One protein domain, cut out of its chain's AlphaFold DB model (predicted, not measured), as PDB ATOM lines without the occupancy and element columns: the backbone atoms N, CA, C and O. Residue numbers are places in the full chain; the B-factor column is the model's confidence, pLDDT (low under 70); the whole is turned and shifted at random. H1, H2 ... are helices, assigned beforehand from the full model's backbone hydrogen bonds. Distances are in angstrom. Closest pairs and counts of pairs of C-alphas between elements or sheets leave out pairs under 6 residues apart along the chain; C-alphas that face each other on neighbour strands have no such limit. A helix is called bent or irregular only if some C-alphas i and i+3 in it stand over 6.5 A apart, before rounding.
ATOM      1  N   ASN A   9      55.485  44.459 147.982       93.88
ATOM      2  CA  ASN A   9      55.161  45.211 146.776       93.88
ATOM      3  C   ASN A   9      55.685  44.504 145.519       93.88
ATOM      4  O   ASN A   9      56.407  43.504 145.596       93.88
ATOM      5  N   LEU A  10      55.326  45.054 144.360       94.88
ATOM      6  CA  LEU A  10      55.645  44.474 143.060       94.88
ATOM      7  C   LEU A  10      57.153  44.477 142.762       94.88
ATOM      8  O   LEU A  10      57.664  43.547 142.142       94.88
ATOM      9  N   GLU A  11      57.892  45.470 143.257       95.56
ATOM     10  CA  GLU A  11      59.354  45.501 143.143       95.56
ATOM     11  C   GLU A  11      59.997  44.301 143.859       95.56
ATOM     12  O   GLU A  11      60.808  43.570 143.280       95.56
ATOM     13  N   GLN A  12      59.589  44.050 145.107       95.50
ATOM     14  CA  GLN A  12      60.055  42.899 145.877       95.50
ATOM     15  C   GLN A  12      59.642  41.579 145.227       95.50
ATOM     16  O   GLN A  12      60.441  40.645 145.212       95.50
ATOM     17  N   ALA A  13      58.438  41.512 144.658       96.31
ATOM     18  CA  ALA A  13      57.953  40.351 143.922       96.31
ATOM     19  C   ALA A  13      58.854  40.015 142.725       96.31
ATOM     20  O   ALA A  13      59.368  38.900 142.631       96.31
ATOM     21  N   CYS A  14      59.133  40.996 141.863       96.50
ATOM     22  CA  CYS A  14      60.031  40.827 140.720       96.50
ATOM     23  C   CYS A  14      61.432  40.391 141.161       96.50
ATOM     24  O   CYS A  14      61.994  39.446 140.602       96.50
ATOM     25  N   ARG A  15      61.976  41.021 142.209       95.81
ATOM     26  CA  ARG A  15      63.278  40.635 142.761       95.81
ATOM     27  C   ARG A  15      63.270  39.191 143.267       95.81
ATOM     28  O   ARG A  15      64.189  38.441 142.950       95.81
ATOM     29  N   LYS A  16      62.220  38.766 143.977       96.12
ATOM     30  CA  LYS A  16      62.087  37.390 144.480       96.12
ATOM     31  C   LYS A  16      61.975  36.353 143.369       96.12
ATOM     32  O   LYS A  16      62.582  35.293 143.493       96.12
ATOM     33  N   VAL A  17      61.288  36.663 142.269       95.94
ATOM     34  CA  VAL A  17      61.263  35.804 141.070       95.94
ATOM     35  C   VAL A  17      62.678  35.593 140.526       95.94
ATOM     36  O   VAL A  17      63.067  34.460 140.239       95.94
ATOM     37  N   VAL A  18      63.476  36.657 140.411       95.81
ATOM     38  CA  VAL A  18      64.861  36.555 139.926       95.81
ATOM     39  C   VAL A  18      65.737  35.781 140.914       95.81
ATOM     40  O   VAL A  18      66.418  34.841 140.506       95.81
ATOM     41  N   GLU A  19      65.693  36.127 142.202       94.88
ATOM     42  CA  GLU A  19      66.475  35.478 143.265       94.88
ATOM     43  C   GLU A  19      66.175  33.975 143.358       94.88
ATOM     44  O   GLU A  19      67.093  33.158 143.278       94.88
ATOM     45  N   SER A  20      64.894  33.604 143.465       93.38
ATOM     46  CA  SER A  20      64.456  32.211 143.617       93.38
ATOM     47  C   SER A  20      64.867  31.360 142.422       93.38
ATOM     48  O   SER A  20      65.423  30.274 142.581       93.38
ATOM     49  N   ASN A  21      64.637  31.857 141.207       93.81
ATOM     50  CA  ASN A  21      64.968  31.102 140.003       93.81
ATOM     51  C   ASN A  21      66.485  31.003 139.791       93.81
ATOM     52  O   ASN A  21      66.981  29.970 139.347       93.81
ATOM     53  N   THR A  22      67.247  32.030 140.180       92.75
ATOM     54  CA  THR A  22      68.719  31.980 140.165       92.75
ATOM     55  C   THR A  22      69.256  30.956 141.165       92.75
ATOM     56  O   THR A  22      70.170  30.206 140.822       92.75
ATOM     57  N   ALA A  23      68.672  30.870 142.365       90.56
ATOM     58  CA  ALA A  23      69.014  29.846 143.354       90.56
ATOM     59  C   ALA A  23      68.729  28.424 142.831       90.56
ATOM     60  O   ALA A  23      69.531  27.513 143.036       90.56
ATOM     61  N   ASP A  24      67.663  28.262 142.040       87.12
ATOM     62  CA  ASP A  24      67.342  27.037 141.294       87.12
ATOM     63  C   ASP A  24      68.181  26.869 139.996       87.12
ATOM     64  O   ASP A  24      67.868  26.043 139.137       87.12
ATOM     65  N   LYS A  25      69.285  27.621 139.843       88.81
ATOM     66  CA  LYS A  25      70.222  27.596 138.698       88.81
ATOM     67  C   LYS A  25      69.578  27.937 137.346       88.81
ATOM     68  O   LYS A  25      70.071  27.522 136.295       88.81
ATOM     69  N   HIS A  26      68.501  28.717 137.355       88.69
ATOM     70  CA  HIS A  26      67.790  29.160 136.162       88.69
ATOM     71  C   HIS A  26      67.580  30.679 136.153       88.69
ATOM     72  O   HIS A  26      66.542  31.187 136.562       88.69
ATOM     73  N   TYR A  27      68.560  31.427 135.649       91.06
ATOM     74  CA  TYR A  27      68.457  32.884 135.574       91.06
ATOM     75  C   TYR A  27      67.389  33.345 134.557       91.06
ATOM     76  O   TYR A  27      67.542  33.080 133.358       91.06
ATOM     77  N   PRO A  28      66.336  34.079 134.971       91.12
ATOM     78  CA  PRO A  28      65.247  34.479 134.083       91.12
ATOM     79  C   PRO A  28      65.581  35.783 133.333       91.12
ATOM     80  O   PRO A  28      64.919  36.803 133.504       91.12
ATOM     81  N   GLY A  29      66.609  35.761 132.479       92.12
ATOM     82  CA  GLY A  29      67.209  36.977 131.904       92.12
ATOM     83  C   GLY A  29      66.250  37.902 131.144       92.12
ATOM     84  O   GLY A  29      66.348  39.116 131.287       92.12
ATOM     85  N   TYR A  30      65.288  37.353 130.394       91.50
ATOM     86  CA  TYR A  30      64.268  38.163 129.715       91.50
ATOM     87  C   TYR A  30      63.328  38.864 130.708       91.50
ATOM     88  O   TYR A  30      62.995  40.028 130.531       91.50
ATOM     89  N   PHE A  31      62.902  38.176 131.769       94.50
ATOM     90  CA  PHE A  31      62.058  38.786 132.797       94.50
ATOM     91  C   PHE A  31      62.825  39.865 133.568       94.50
ATOM     92  O   PHE A  31      62.323  40.972 133.766       94.50
ATOM     93  N   ASP A  32      64.069  39.570 133.943       95.50
ATOM     94  CA  ASP A  32      64.935  40.516 134.635       95.50
ATOM     95  C   ASP A  32      65.202  41.770 133.788       95.50
ATOM     96  O   ASP A  32      65.022  42.880 134.277       95.50
ATOM     97  N   SER A  33      65.505  41.637 132.491       94.81
ATOM     98  CA  SER A  33      65.720  42.805 131.620       94.81
ATOM     99  C   SER A  33      64.494  43.720 131.533       94.81
ATOM    100  O   SER A  33      64.619  44.933 131.377       94.81
ATOM    101  N   MET A  34      63.294  43.146 131.638       94.06
ATOM    102  CA  MET A  34      62.043  43.899 131.585       94.06
ATOM    103  C   MET A  34      61.719  44.599 132.907       94.06
ATOM    104  O   MET A  34      61.111  45.669 132.883       94.06
ATOM    105  N   THR A  35      62.140  44.047 134.044       95.06
ATOM    106  CA  THR A  35      61.704  44.487 135.382       95.06
ATOM    107  C   THR A  35      62.779  45.229 136.173       95.06
ATOM    108  O   THR A  35      62.452  46.087 136.989       95.06
ATOM    109  N   ARG A  36      64.062  44.969 135.908       93.19
ATOM    110  CA  ARG A  36      65.189  45.563 136.631       93.19
ATOM    111  C   ARG A  36      65.140  47.094 136.613       93.19
ATOM    112  O   ARG A  36      64.934  47.711 135.564       93.19
ATOM    113  N   GLY A  37      65.371  47.684 137.786       90.69
ATOM    114  CA  GLY A  37      65.486  49.132 137.984       90.69
ATOM    115  C   GLY A  37      64.171  49.912 137.906       90.69
ATOM    116  O   GLY A  37      64.221  51.134 137.837       90.69
ATOM    117  N   LYS A  38      63.017  49.233 137.882       93.19
ATOM    118  CA  LYS A  38      61.693  49.869 137.882       93.19
ATOM    119  C   LYS A  38      61.080  49.827 139.276       93.19
ATOM    120  O   LYS A  38      61.239  48.835 139.986       93.19
ATOM    121  N   ASP A  39      60.369  50.888 139.629       94.81
ATOM    122  CA  ASP A  39      59.527  50.932 140.822       94.81
ATOM    123  C   ASP A  39      58.191  50.200 140.598       94.81
ATOM    124  O   ASP A  39      57.896  49.701 139.509       94.81
ATOM    125  N   SER A  40      57.371  50.111 141.646       92.56
ATOM    126  CA  SER A  40      56.102  49.371 141.581       92.56
ATOM    127  C   SER A  40      55.104  49.970 140.581       92.56
ATOM    128  O   SER A  40      54.401  49.210 139.917       92.56
ATOM    129  N   GLU A  41      55.070  51.296 140.418       93.19
ATOM    130  CA  GLU A  41      54.159  51.965 139.479       93.19
ATOM    131  C   GLU A  41      54.543  51.671 138.026       93.19
ATOM    132  O   GLU A  41      53.696  51.295 137.215       93.19
ATOM    133  N   ALA A  42      55.833  51.754 137.700       95.00
ATOM    134  CA  ALA A  42      56.348  51.429 136.375       95.00
ATOM    135  C   ALA A  42      56.293  49.922 136.066       95.00
ATOM    136  O   ALA A  42      56.242  49.527 134.896       95.00
ATOM    137  N   LEU A  43      56.308  49.065 137.093       97.00
ATOM    138  CA  LEU A  43      56.205  47.615 136.937       97.00
ATOM    139  C   LEU A  43      54.788  47.151 136.600       97.00
ATOM    140  O   LEU A  43      54.660  46.207 135.823       97.00
ATOM    141  N   LEU A  44      53.743  47.800 137.120       96.44
ATOM    142  CA  LEU A  44      52.347  47.410 136.875       96.44
ATOM    143  C   LEU A  44      52.031  47.184 135.385       96.44
ATOM    144  O   LEU A  44      51.712  46.050 135.017       96.44
ATOM    145  N   PRO A  45      52.190  48.175 134.484       96.69
ATOM    146  CA  PRO A  45      51.871  47.986 133.069       96.69
ATOM    147  C   PRO A  45      52.781  46.950 132.387       96.69
ATOM    148  O   PRO A  45      52.353  46.270 131.452       96.69
ATOM    149  N   VAL A  46      54.027  46.797 132.849       96.94
ATOM    150  CA  VAL A  46      54.968  45.802 132.313       96.94
ATOM    151  C   VAL A  46      54.506  44.389 132.657       96.94
ATOM    152  O   VAL A  46      54.438  43.540 131.767       96.94
ATOM    153  N   ILE A  47      54.172  44.140 133.923       97.62
ATOM    154  CA  ILE A  47      53.730  42.830 134.396       97.62
ATOM    155  C   ILE A  47      52.359  42.481 133.815       97.62
ATOM    156  O   ILE A  47      52.209  41.375 133.302       97.62
ATOM    157  N   SER A  48      51.413  43.425 133.767       97.56
ATOM    158  CA  SER A  48      50.116  43.211 133.109       97.56
ATOM    159  C   SER A  48      50.297  42.761 131.663       97.56
ATOM    160  O   SER A  48      49.697  41.778 131.232       97.56
ATOM    161  N   ARG A  49      51.186  43.424 130.911       96.81
ATOM    162  CA  ARG A  49      51.475  43.025 129.531       96.81
ATOM    163  C   ARG A  49      52.058  41.615 129.453       96.81
ATOM    164  O   ARG A  49      51.573  40.827 128.651       96.81
ATOM    165  N   LEU A  50      53.055  41.280 130.274       96.25
ATOM    166  CA  LEU A  50      53.673  39.945 130.269       96.25
ATOM    167  C   LEU A  50      52.661  38.836 130.615       96.25
ATOM    168  O   LEU A  50      52.644  37.781 129.977       96.25
ATOM    169  N   ILE A  51      51.778  39.087 131.583       96.81
ATOM    170  CA  ILE A  51      50.727  38.147 132.002       96.81
ATOM    171  C   ILE A  51      49.631  37.990 130.939       96.81
ATOM    172  O   ILE A  51      48.983  36.952 130.865       96.81
ATOM    173  N   LEU A  52      49.424  38.974 130.070       96.12
ATOM    174  CA  LEU A  52      48.440  38.870 128.989       96.12
ATOM    175  C   LEU A  52      49.056  38.391 127.666       96.12
ATOM    176  O   LEU A  52      48.345  37.900 126.792       96.12
ATOM    177  N   GLU A  53      50.375  38.486 127.506       94.94
ATOM    178  CA  GLU A  53      51.065  38.148 126.264       94.94
ATOM    179  C   GLU A  53      51.280  36.633 126.111       94.94
ATOM    180  O   GLU A  53      51.958  35.996 126.922       94.94
ATOM    181  N   ALA A  54      50.746  36.050 125.032       91.62
ATOM    182  CA  ALA A  54      50.874  34.620 124.735       91.62
ATOM    183  C   ALA A  54      52.335  34.181 124.524       91.62
ATOM    184  O   ALA A  54      52.735  33.107 124.967       91.62
ATOM    185  N   THR A  55      53.171  35.032 123.920       91.44
ATOM    186  CA  THR A  55      54.586  34.694 123.686       91.44
ATOM    187  C   THR A  55      55.363  34.538 124.997       91.44
ATOM    188  O   THR A  55      56.294  33.732 125.082       91.44
ATOM    189  N   PHE A  56      54.984  35.281 126.044       92.06
ATOM    190  CA  PHE A  56      55.583  35.134 127.365       92.06
ATOM    191  C   PHE A  56      55.154  33.818 128.015       92.06
ATOM    192  O   PHE A  56      56.011  33.100 128.529       92.06
ATOM    193  N   LEU A  57      53.875  33.445 127.894       93.50
ATOM    194  CA  LEU A  57      53.375  32.147 128.353       93.50
ATOM    195  C   LEU A  57      54.168  30.984 127.740       93.50
ATOM    196  O   LEU A  57      54.660  30.126 128.470       93.50
ATOM    197  N   GLU A  58      54.363  30.982 126.421       92.56
ATOM    198  CA  GLU A  58      55.124  29.931 125.731       92.56
ATOM    199  C   GLU A  58      56.582  29.836 126.214       92.56
ATOM    200  O   GLU A  58      57.144  28.740 126.338       92.56
ATOM    201  N   LYS A  59      57.215  30.985 126.500       91.62
ATOM    202  CA  LYS A  59      58.572  31.032 127.066       91.62
ATOM    203  C   LYS A  59      58.605  30.401 128.455       91.62
ATOM    204  O   LYS A  59      59.473  29.562 128.705       91.62
ATOM    205  N   VAL A  60      57.671  30.778 129.330       92.38
ATOM    206  CA  VAL A  60      57.576  30.242 130.696       92.38
ATOM    207  C   VAL A  60      57.288  28.743 130.662       92.38
ATOM    208  O   VAL A  60      58.011  27.977 131.292       92.38
ATOM    209  N   GLU A  61      56.334  28.290 129.847       92.44
ATOM    210  CA  GLU A  61      56.014  26.867 129.688       92.44
ATOM    211  C   GLU A  61      57.252  26.042 129.307       92.44
ATOM    212  O   GLU A  61      57.542  25.000 129.906       92.44
ATOM    213  N   ARG A  62      58.012  26.506 128.307       90.56
ATOM    214  CA  ARG A  62      59.222  25.817 127.843       90.56
ATOM    215  C   ARG A  62      60.266  25.695 128.947       90.56
ATOM    216  O   ARG A  62      60.933  24.662 129.043       90.56
ATOM    217  N   ILE A  63      60.427  26.747 129.744       89.69
ATOM    218  CA  ILE A  63      61.335  26.743 130.889       89.69
ATOM    219  C   ILE A  63      60.834  25.758 131.936       89.69
ATOM    220  O   ILE A  63      61.609  24.940 132.424       89.69
ATOM    221  N   MET A  64      59.543  25.774 132.240       89.44
ATOM    222  CA  MET A  64      58.992  25.018 133.355       89.44
ATOM    223  C   MET A  64      58.957  23.503 133.117       89.44
ATOM    224  O   MET A  64      59.096  22.716 134.053       89.44
ATOM    225  N   LYS A  65      58.919  23.073 131.848       87.12
ATOM    226  CA  LYS A  65      59.186  21.674 131.463       87.12
ATOM    227  C   LYS A  65      60.579  21.192 131.904       87.12
ATOM    228  O   LYS A  65      60.756  19.996 132.128       87.12
ATOM    229  N   LYS A  66      61.550  22.105 132.047       87.62
ATOM    230  CA  LYS A  66      62.922  21.835 132.516       87.62
ATOM    231  C   LYS A  66      63.104  22.154 134.004       87.62
ATOM    232  O   LYS A  66      63.731  21.379 134.714       87.62
ATOM    233  N   CYS A  67      62.548  23.273 134.466       88.31
ATOM    234  CA  CYS A  67      62.622  23.752 135.844       88.31
ATOM    235  C   CYS A  67      61.234  23.709 136.490       88.31
ATOM    236  O   CYS A  67      60.480  24.678 136.481       88.31
ATOM    237  N   ARG A  68      60.886  22.550 137.049       88.38
ATOM    238  CA  ARG A  68      59.554  22.283 137.616       88.38
ATOM    239  C   ARG A  68      59.243  23.085 138.883       88.38
ATOM    240  O   ARG A  68      58.083  23.226 139.245       88.38
ATOM    241  N   SER A  69      60.264  23.588 139.569       87.81
ATOM    242  CA  SER A  69      60.119  24.391 140.784       87.81
ATOM    243  C   SER A  69      60.152  25.896 140.534       87.81
ATOM    244  O   SER A  69      60.134  26.650 141.500       87.81
ATOM    245  N   MET A  70      60.204  26.336 139.272       91.69
ATOM    246  CA  MET A  70      60.296  27.751 138.918       91.69
ATOM    247  C   MET A  70      59.182  28.560 139.591       91.69
ATOM    248  O   MET A  70      58.008  28.195 139.492       91.69
ATOM    249  N   LEU A  71      59.569  29.646 140.262       94.88
ATOM    250  CA  LEU A  71      58.654  30.671 140.756       94.88
ATOM    251  C   LEU A  71      58.332  31.619 139.604       94.88
ATOM    252  O   LEU A  71      59.248  32.176 138.991       94.88
ATOM    253  N   THR A  72      57.057  31.822 139.304       95.94
ATOM    254  CA  THR A  72      56.624  32.769 138.275       95.94
ATOM    255  C   THR A  72      56.067  34.039 138.907       95.94
ATOM    256  O   THR A  72      55.763  34.087 140.099       95.94
ATOM    257  N   ILE A  73      55.958  35.108 138.115       97.12
ATOM    258  CA  ILE A  73      55.301  36.326 138.598       97.12
ATOM    259  C   ILE A  73      53.794  36.097 138.755       97.12
ATOM    260  O   ILE A  73      53.181  36.687 139.635       97.12
ATOM    261  N   GLU A  74      53.214  35.199 137.956       97.00
ATOM    262  CA  GLU A  74      51.819  34.786 138.062       97.00
ATOM    263  C   GLU A  74      51.502  34.163 139.428       97.00
ATOM    264  O   GLU A  74      50.461  34.490 139.990       97.00
ATOM    265  N   ASP A  75      52.420  33.373 140.005       95.75
ATOM    266  CA  ASP A  75      52.262  32.803 141.356       95.75
ATOM    267  C   ASP A  75      52.072  33.907 142.420       95.75
ATOM    268  O   ASP A  75      51.333  33.749 143.390       95.75
ATOM    269  N   LEU A  76      52.737  35.051 142.232       96.88
ATOM    270  CA  LEU A  76      52.664  36.196 143.139       96.88
ATOM    271  C   LEU A  76      51.472  37.107 142.825       96.88
ATOM    272  O   LEU A  76      50.848  37.627 143.746       96.88
ATOM    273  N   VAL A  77      51.141  37.306 141.548       96.88
ATOM    274  CA  VAL A  77      50.019  38.160 141.134       96.88
ATOM    275  C   VAL A  77      48.667  37.516 141.435       96.88
ATOM    276  O   VAL A  77      47.762  38.237 141.838       96.88
ATOM    277  N   ASP A  78      48.519  36.193 141.331       95.94
ATOM    278  CA  ASP A  78      47.281  35.516 141.755       95.94
ATOM    279  C   ASP A  78      46.983  35.768 143.245       95.94
ATOM    280  O   ASP A  78      45.842  36.020 143.627       95.94
ATOM    281  N   TYR A  79      48.023  35.798 144.088       94.69
ATOM    282  CA  TYR A  79      47.854  35.996 145.527       94.69
ATOM    283  C   TYR A  79      47.780  37.474 145.951       94.69
ATOM    284  O   TYR A  79      46.900  37.864 146.717       94.69
ATOM    285  N   TYR A  80      48.711  38.309 145.485       95.31
ATOM    286  CA  TYR A  80      48.862  39.698 145.938       95.31
ATOM    287  C   TYR A  80      48.307  40.738 144.954       95.31
ATOM    288  O   TYR A  80      48.281  41.926 145.278       95.31
ATOM    289  N   GLY A  81      47.873  40.327 143.758       93.81
ATOM    290  CA  GLY A  81      47.586  41.235 142.644       93.81
ATOM    291  C   GLY A  81      46.553  42.313 142.965       93.81
ATOM    292  O   GLY A  81      46.758  43.472 142.610       93.81
ATOM    293  N   ASN A  82      45.509  41.961 143.723       94.00
ATOM    294  CA  ASN A  82      44.485  42.912 144.160       94.00
ATOM    295  C   ASN A  82      45.076  44.032 145.037       94.00
ATOM    296  O   ASN A  82      44.772  45.206 144.851       94.00
ATOM    297  N   THR A  83      45.979  43.687 145.958       94.00
ATOM    298  CA  THR A  83      46.655  44.656 146.838       94.00
ATOM    299  C   THR A  83      47.599  45.573 146.063       94.00
ATOM    300  O   THR A  83      47.826  46.712 146.464       94.00
ATOM    301  N   TRP A  84      48.160  45.093 144.954       94.56
ATOM    302  CA  TRP A  84      49.071  45.869 144.112       94.56
ATOM    303  C   TRP A  84      48.362  46.721 143.058       94.56
ATOM    304  O   TRP A  84      49.031  47.491 142.377       94.56
ATOM    305  N   GLY A  85      47.034  46.624 142.938       94.50
ATOM    306  CA  GLY A  85      46.251  47.419 141.993       94.50
ATOM    307  C   GLY A  85      46.218  46.858 140.571       94.50
ATOM    308  O   GLY A  85      45.995  47.617 139.628       94.50
ATOM    309  N   PHE A  86      46.446  45.553 140.392       96.69
ATOM    310  CA  PHE A  86      46.151  44.902 139.115       96.69
ATOM    311  C   PHE A  86      44.642  44.837 138.882       96.69
ATOM    312  O   PHE A  86      43.871  44.631 139.816       96.69
ATOM    313  N   ASP A  87      44.228  44.978 137.626       95.44
ATOM    314  CA  ASP A  87      42.841  44.753 137.243       95.44
ATOM    315  C   ASP A  87      42.467  43.260 137.304       95.44
ATOM    316  O   ASP A  87      43.313  42.372 137.147       95.44
ATOM    317  N   ASP A  88      41.171  42.986 137.481       96.06
ATOM    318  CA  ASP A  88      40.635  41.627 137.628       96.06
ATOM    319  C   ASP A  88      40.985  40.715 136.449       96.06
ATOM    320  O   ASP A  88      41.172  39.511 136.624       96.06
ATOM    321  N   ARG A  89      41.111  41.270 135.237       96.94
ATOM    322  CA  ARG A  89      41.456  40.486 134.048       96.94
ATOM    323  C   ARG A  89      42.900  39.997 134.120       96.94
ATOM    324  O   ARG A  89      43.162  38.863 133.721       96.94
ATOM    325  N   VAL A  90      43.834  40.814 134.603       97.50
ATOM    326  CA  VAL A  90      45.229  40.395 134.807       97.50
ATOM    327  C   VAL A  90      45.331  39.369 135.932       97.50
ATOM    328  O   VAL A  90      46.037  38.375 135.767       97.50
ATOM    329  N   ILE A  91      44.610  39.567 137.038       97.81
ATOM    330  CA  ILE A  91      44.602  38.622 138.167       97.81
ATOM    331  C   ILE A  91      44.040  37.267 137.726       97.81
ATOM    332  O   ILE A  91      44.653  36.231 137.972       97.81
ATOM    333  N   GLU A  92      42.919  37.263 137.010       97.56
ATOM    334  CA  GLU A  92      42.310  36.033 136.505       97.56
ATOM    335  C   GLU A  92      43.208  35.335 135.473       97.56
ATOM    336  O   GLU A  92      43.382  34.118 135.516       97.56
ATOM    337  N   ALA A  93      43.868  36.092 134.590       97.56
ATOM    338  CA  ALA A  93      44.855  35.526 133.674       97.56
ATOM    339  C   ALA A  93      46.057  34.918 134.419       97.56
ATOM    340  O   ALA A  93      46.535  33.848 134.035       97.56
ATOM    341  N   ALA A  94      46.536  35.562 135.489       97.38
ATOM    342  CA  ALA A  94      47.594  35.024 136.338       97.38
ATOM    343  C   ALA A  94      47.158  33.701 136.978       97.38
ATOM    344  O   ALA A  94      47.860  32.702 136.829       97.38
ATOM    345  N   ARG A  95      45.967  33.656 137.582       96.56
ATOM    346  CA  ARG A  95      45.388  32.442 138.176       96.56
ATOM    347  C   ARG A  95      45.311  31.287 137.185       96.56
ATOM    348  O   ARG A  95      45.837  30.206 137.443       96.56
ATOM    349  N   GLN A  96      44.732  31.527 136.010       96.44
ATOM    350  CA  GLN A  96      44.608  30.508 134.965       96.44
ATOM    351  C   GLN A  96      45.973  29.979 134.512       96.44
ATOM    352  O   GLN A  96      46.127  28.785 134.238       96.44
ATOM    353  N   ARG A  97      46.986  30.854 134.453       95.31
ATOM    354  CA  ARG A  97      48.365  30.458 134.155       95.31
ATOM    355  C   ARG A  97      48.976  29.631 135.275       95.31
ATOM    356  O   ARG A  97      49.568  28.607 134.961       95.31
ATOM    357  N   VAL A  98      48.798  29.999 136.544       94.50
ATOM    358  CA  VAL A  98      49.261  29.199 137.696       94.50
ATOM    359  C   VAL A  98      48.651  27.797 137.657       94.50
ATOM    360  O   VAL A  98      49.379  26.807 137.726       94.50
ATOM    361  N   GLU A  99      47.341  27.687 137.438       93.62
ATOM    362  CA  GLU A  99      46.660  26.393 137.308       93.62
ATOM    363  C   GLU A  99      47.151  25.587 136.099       93.62
ATOM    364  O   GLU A  99      47.292  24.361 136.149       93.62
ATOM    365  N   TYR A 100      47.397  26.251 134.969       93.88
ATOM    366  CA  TYR A 100      47.998  25.616 133.800       93.88
ATOM    367  C   TYR A 100      49.405  25.091 134.112       93.88
ATOM    368  O   TYR A 100      49.728  23.940 133.813       93.88
ATOM    369  N   PHE A 101      50.213  25.911 134.771       93.38
ATOM    370  CA  PHE A 101      51.569  25.602 135.181       93.38
ATOM    371  C   PHE A 101      51.624  24.401 136.134       93.38
ATOM    372  O   PHE A 101      52.371  23.446 135.900       93.38
ATOM    373  N   ASP A 102      50.771  24.377 137.146       91.75
ATOM    374  CA  ASP A 102      50.691  23.267 138.093       91.75
ATOM    375  C   ASP A 102      50.242  21.960 137.421       91.75
ATOM    376  O   ASP A 102      50.750  20.878 137.738       91.75
ATOM    377  N   ARG A 103      49.358  22.038 136.415       90.50
ATOM    378  CA  ARG A 103      48.952  20.867 135.620       90.50
ATOM    379  C   ARG A 103      50.103  20.285 134.808       90.50
ATOM    380  O   ARG A 103      50.298  19.068 134.829       90.50
ATOM    381  N   ILE A 104      50.886  21.116 134.117       89.75
ATOM    382  CA  ILE A 104      52.000  20.616 133.291       89.75
ATOM    383  C   ILE A 104      53.185  20.118 134.136       89.75
ATOM    384  O   ILE A 104      53.986  19.305 133.665       89.75
ATOM    385  N   VAL A 105      53.285  20.541 135.401       86.25
ATOM    386  CA  VAL A 105      54.282  20.058 136.364       86.25
ATOM    387  C   VAL A 105      53.710  18.905 137.203       86.25
ATOM    388  O   VAL A 105      53.424  19.027 138.388       86.25
ATOM    389  N   VAL A 106      53.578  17.727 136.580       69.44
ATOM    390  CA  VAL A 106      53.199  16.450 137.241       69.44
ATOM    391  C   VAL A 106      51.882  16.526 138.046       69.44
ATOM    392  O   VAL A 106      51.669  15.723 138.953       69.44
ATOM    393  N   GLY A 107      51.004  17.488 137.738       65.00
ATOM    394  CA  GLY A 107      49.713  17.665 138.405       65.00
ATOM    395  C   GLY A 107      49.810  17.994 139.898       65.00
ATOM    396  O   GLY A 107      48.973  17.530 140.673       65.00
ATOM    397  N   LYS A 108      50.840  18.733 140.331       73.62
ATOM    398  CA  LYS A 108      51.015  19.132 141.737       73.62
ATOM    399  C   LYS A 108      51.062  20.647 141.875       73.62
ATOM    400  O   LYS A 108      51.741  21.315 141.106       73.62
ATOM    401  N   VAL A 109      50.438  21.148 142.942       82.19
ATOM    402  CA  VAL A 109      50.539  22.555 143.350       82.19
ATOM    403  C   VAL A 109      51.995  22.893 143.684       82.19
ATOM    404  O   VAL A 109      52.593  22.286 144.591       82.19
ATOM    405  N   ARG A 110      52.584  23.839 142.939       88.81
ATOM    406  CA  ARG A 110      53.987  24.255 143.120       88.81
ATOM    407  C   ARG A 110      54.151  25.086 144.391       88.81
ATOM    408  O   ARG A 110      54.996  24.739 145.228       88.81
TER     409      ARG A 110
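Overview. This is residues 9 to 110 of the 117 residues of an uncharacterized protein of Paenibacillus sp. PAMC21692 (UniProt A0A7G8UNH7). Two helical hairpins, H5 with H6 and H1 with H2, sit side by side through H5 and H1, and H3 crosses from the H1 and H2 hairpin over to H6. H4 turns away from the end of H3 at nearly a right angle and runs beside the later part of H6. The printed part has 102 residues, with six named helices in the order H1 to H6 and no named strand; the class is all helix. It is compact, with a radius of gyration of the C-alphas of 12.5 A and a rounded outline of 35 by 27 by 22 A.

Along the chain. The longest helix, H6, is residues 88 to 104, 24.3 A from first to last C-alpha; it begins at C-alpha 88 (40.635, 41.627, 137.628) and ends at C-alpha 104 (52.000, 20.616, 133.291). H5 is residues 73 to 84, 12.7 A, and is irregular: C-alphas 79 and 82 are 7.8 A apart. H1, residues 10 to 23, measures 19.8 A and begins at C-alpha 10 (55.645, 44.474, 143.060). H2 is residues 29 to 35, 9.9 A. H3, residues 40 to 52, measures 18.1 A and is only just irregular, with C-alphas 42 and 45 at 6.54 A. H4 is residues 54 to 64, 15.2 A.

Arrangement. H5 and H6 form a helical hairpin and touch, the closest C-alphas being those of Glu 74 and Ala 94, 4.6 A apart; they run opposite ways at a shallow tilt of 25 degrees. H3, with residues 48 to 52 alone, touches residues 90 to 94 of H6; the closest C-alphas, of Ser 48 and Val 90, are 5.9 A apart, at a steep tilt of 56 degrees. H4 and residues 97 to 101 of H6 only just touch, with 3 pairs of C-alphas within 8 A, the closest those of Glu 61 and Phe 101 at 7.2 A; their shallow tilt of 34 degrees is only just short of steep. H5 touches H1, the closest C-alphas being those of Ile 73 and Val 17, 6.5 A apart, opposite ways at a shallow tilt of 19 degrees. H1 and H2 form the other helical hairpin, at a shallow tilt of 15 degrees; residues 14 to 18 of H1 touch H2, the closest C-alphas, of Val 18 and Asp 32, being 6.6 A apart. Residues 10 to 11 of H1 touch residues 40 to 44 of H3, where the C-alphas of Leu 10 and Ser 40, the closest, are 5.1 A apart. H2 and H3 only just touch, with 3 pairs of C-alphas within 8 A, the closest those of Thr 35 and Leu 43 at 6.5 A. H3 and H4 are close but not clearly touching and about perpendicular, at 87 degrees; H1 and H6 are apart. Every O i to N i+4 pair is within hydrogen-bond range in H1, H2, H4 and H6, against 7 of 9 in H3 and 5 of 8 in H5.

Size, cuts and confidence. The two C-alphas farthest apart are those of Glu 41 and Val 106, at 35.6 A. The printed part, residues 9 to 110, has no cut. The link from H4 to H5, 8 residues, is short; the other four are tight. The mean pLDDT of the printed part is 93.0, and residues 106 to 107 are under 70.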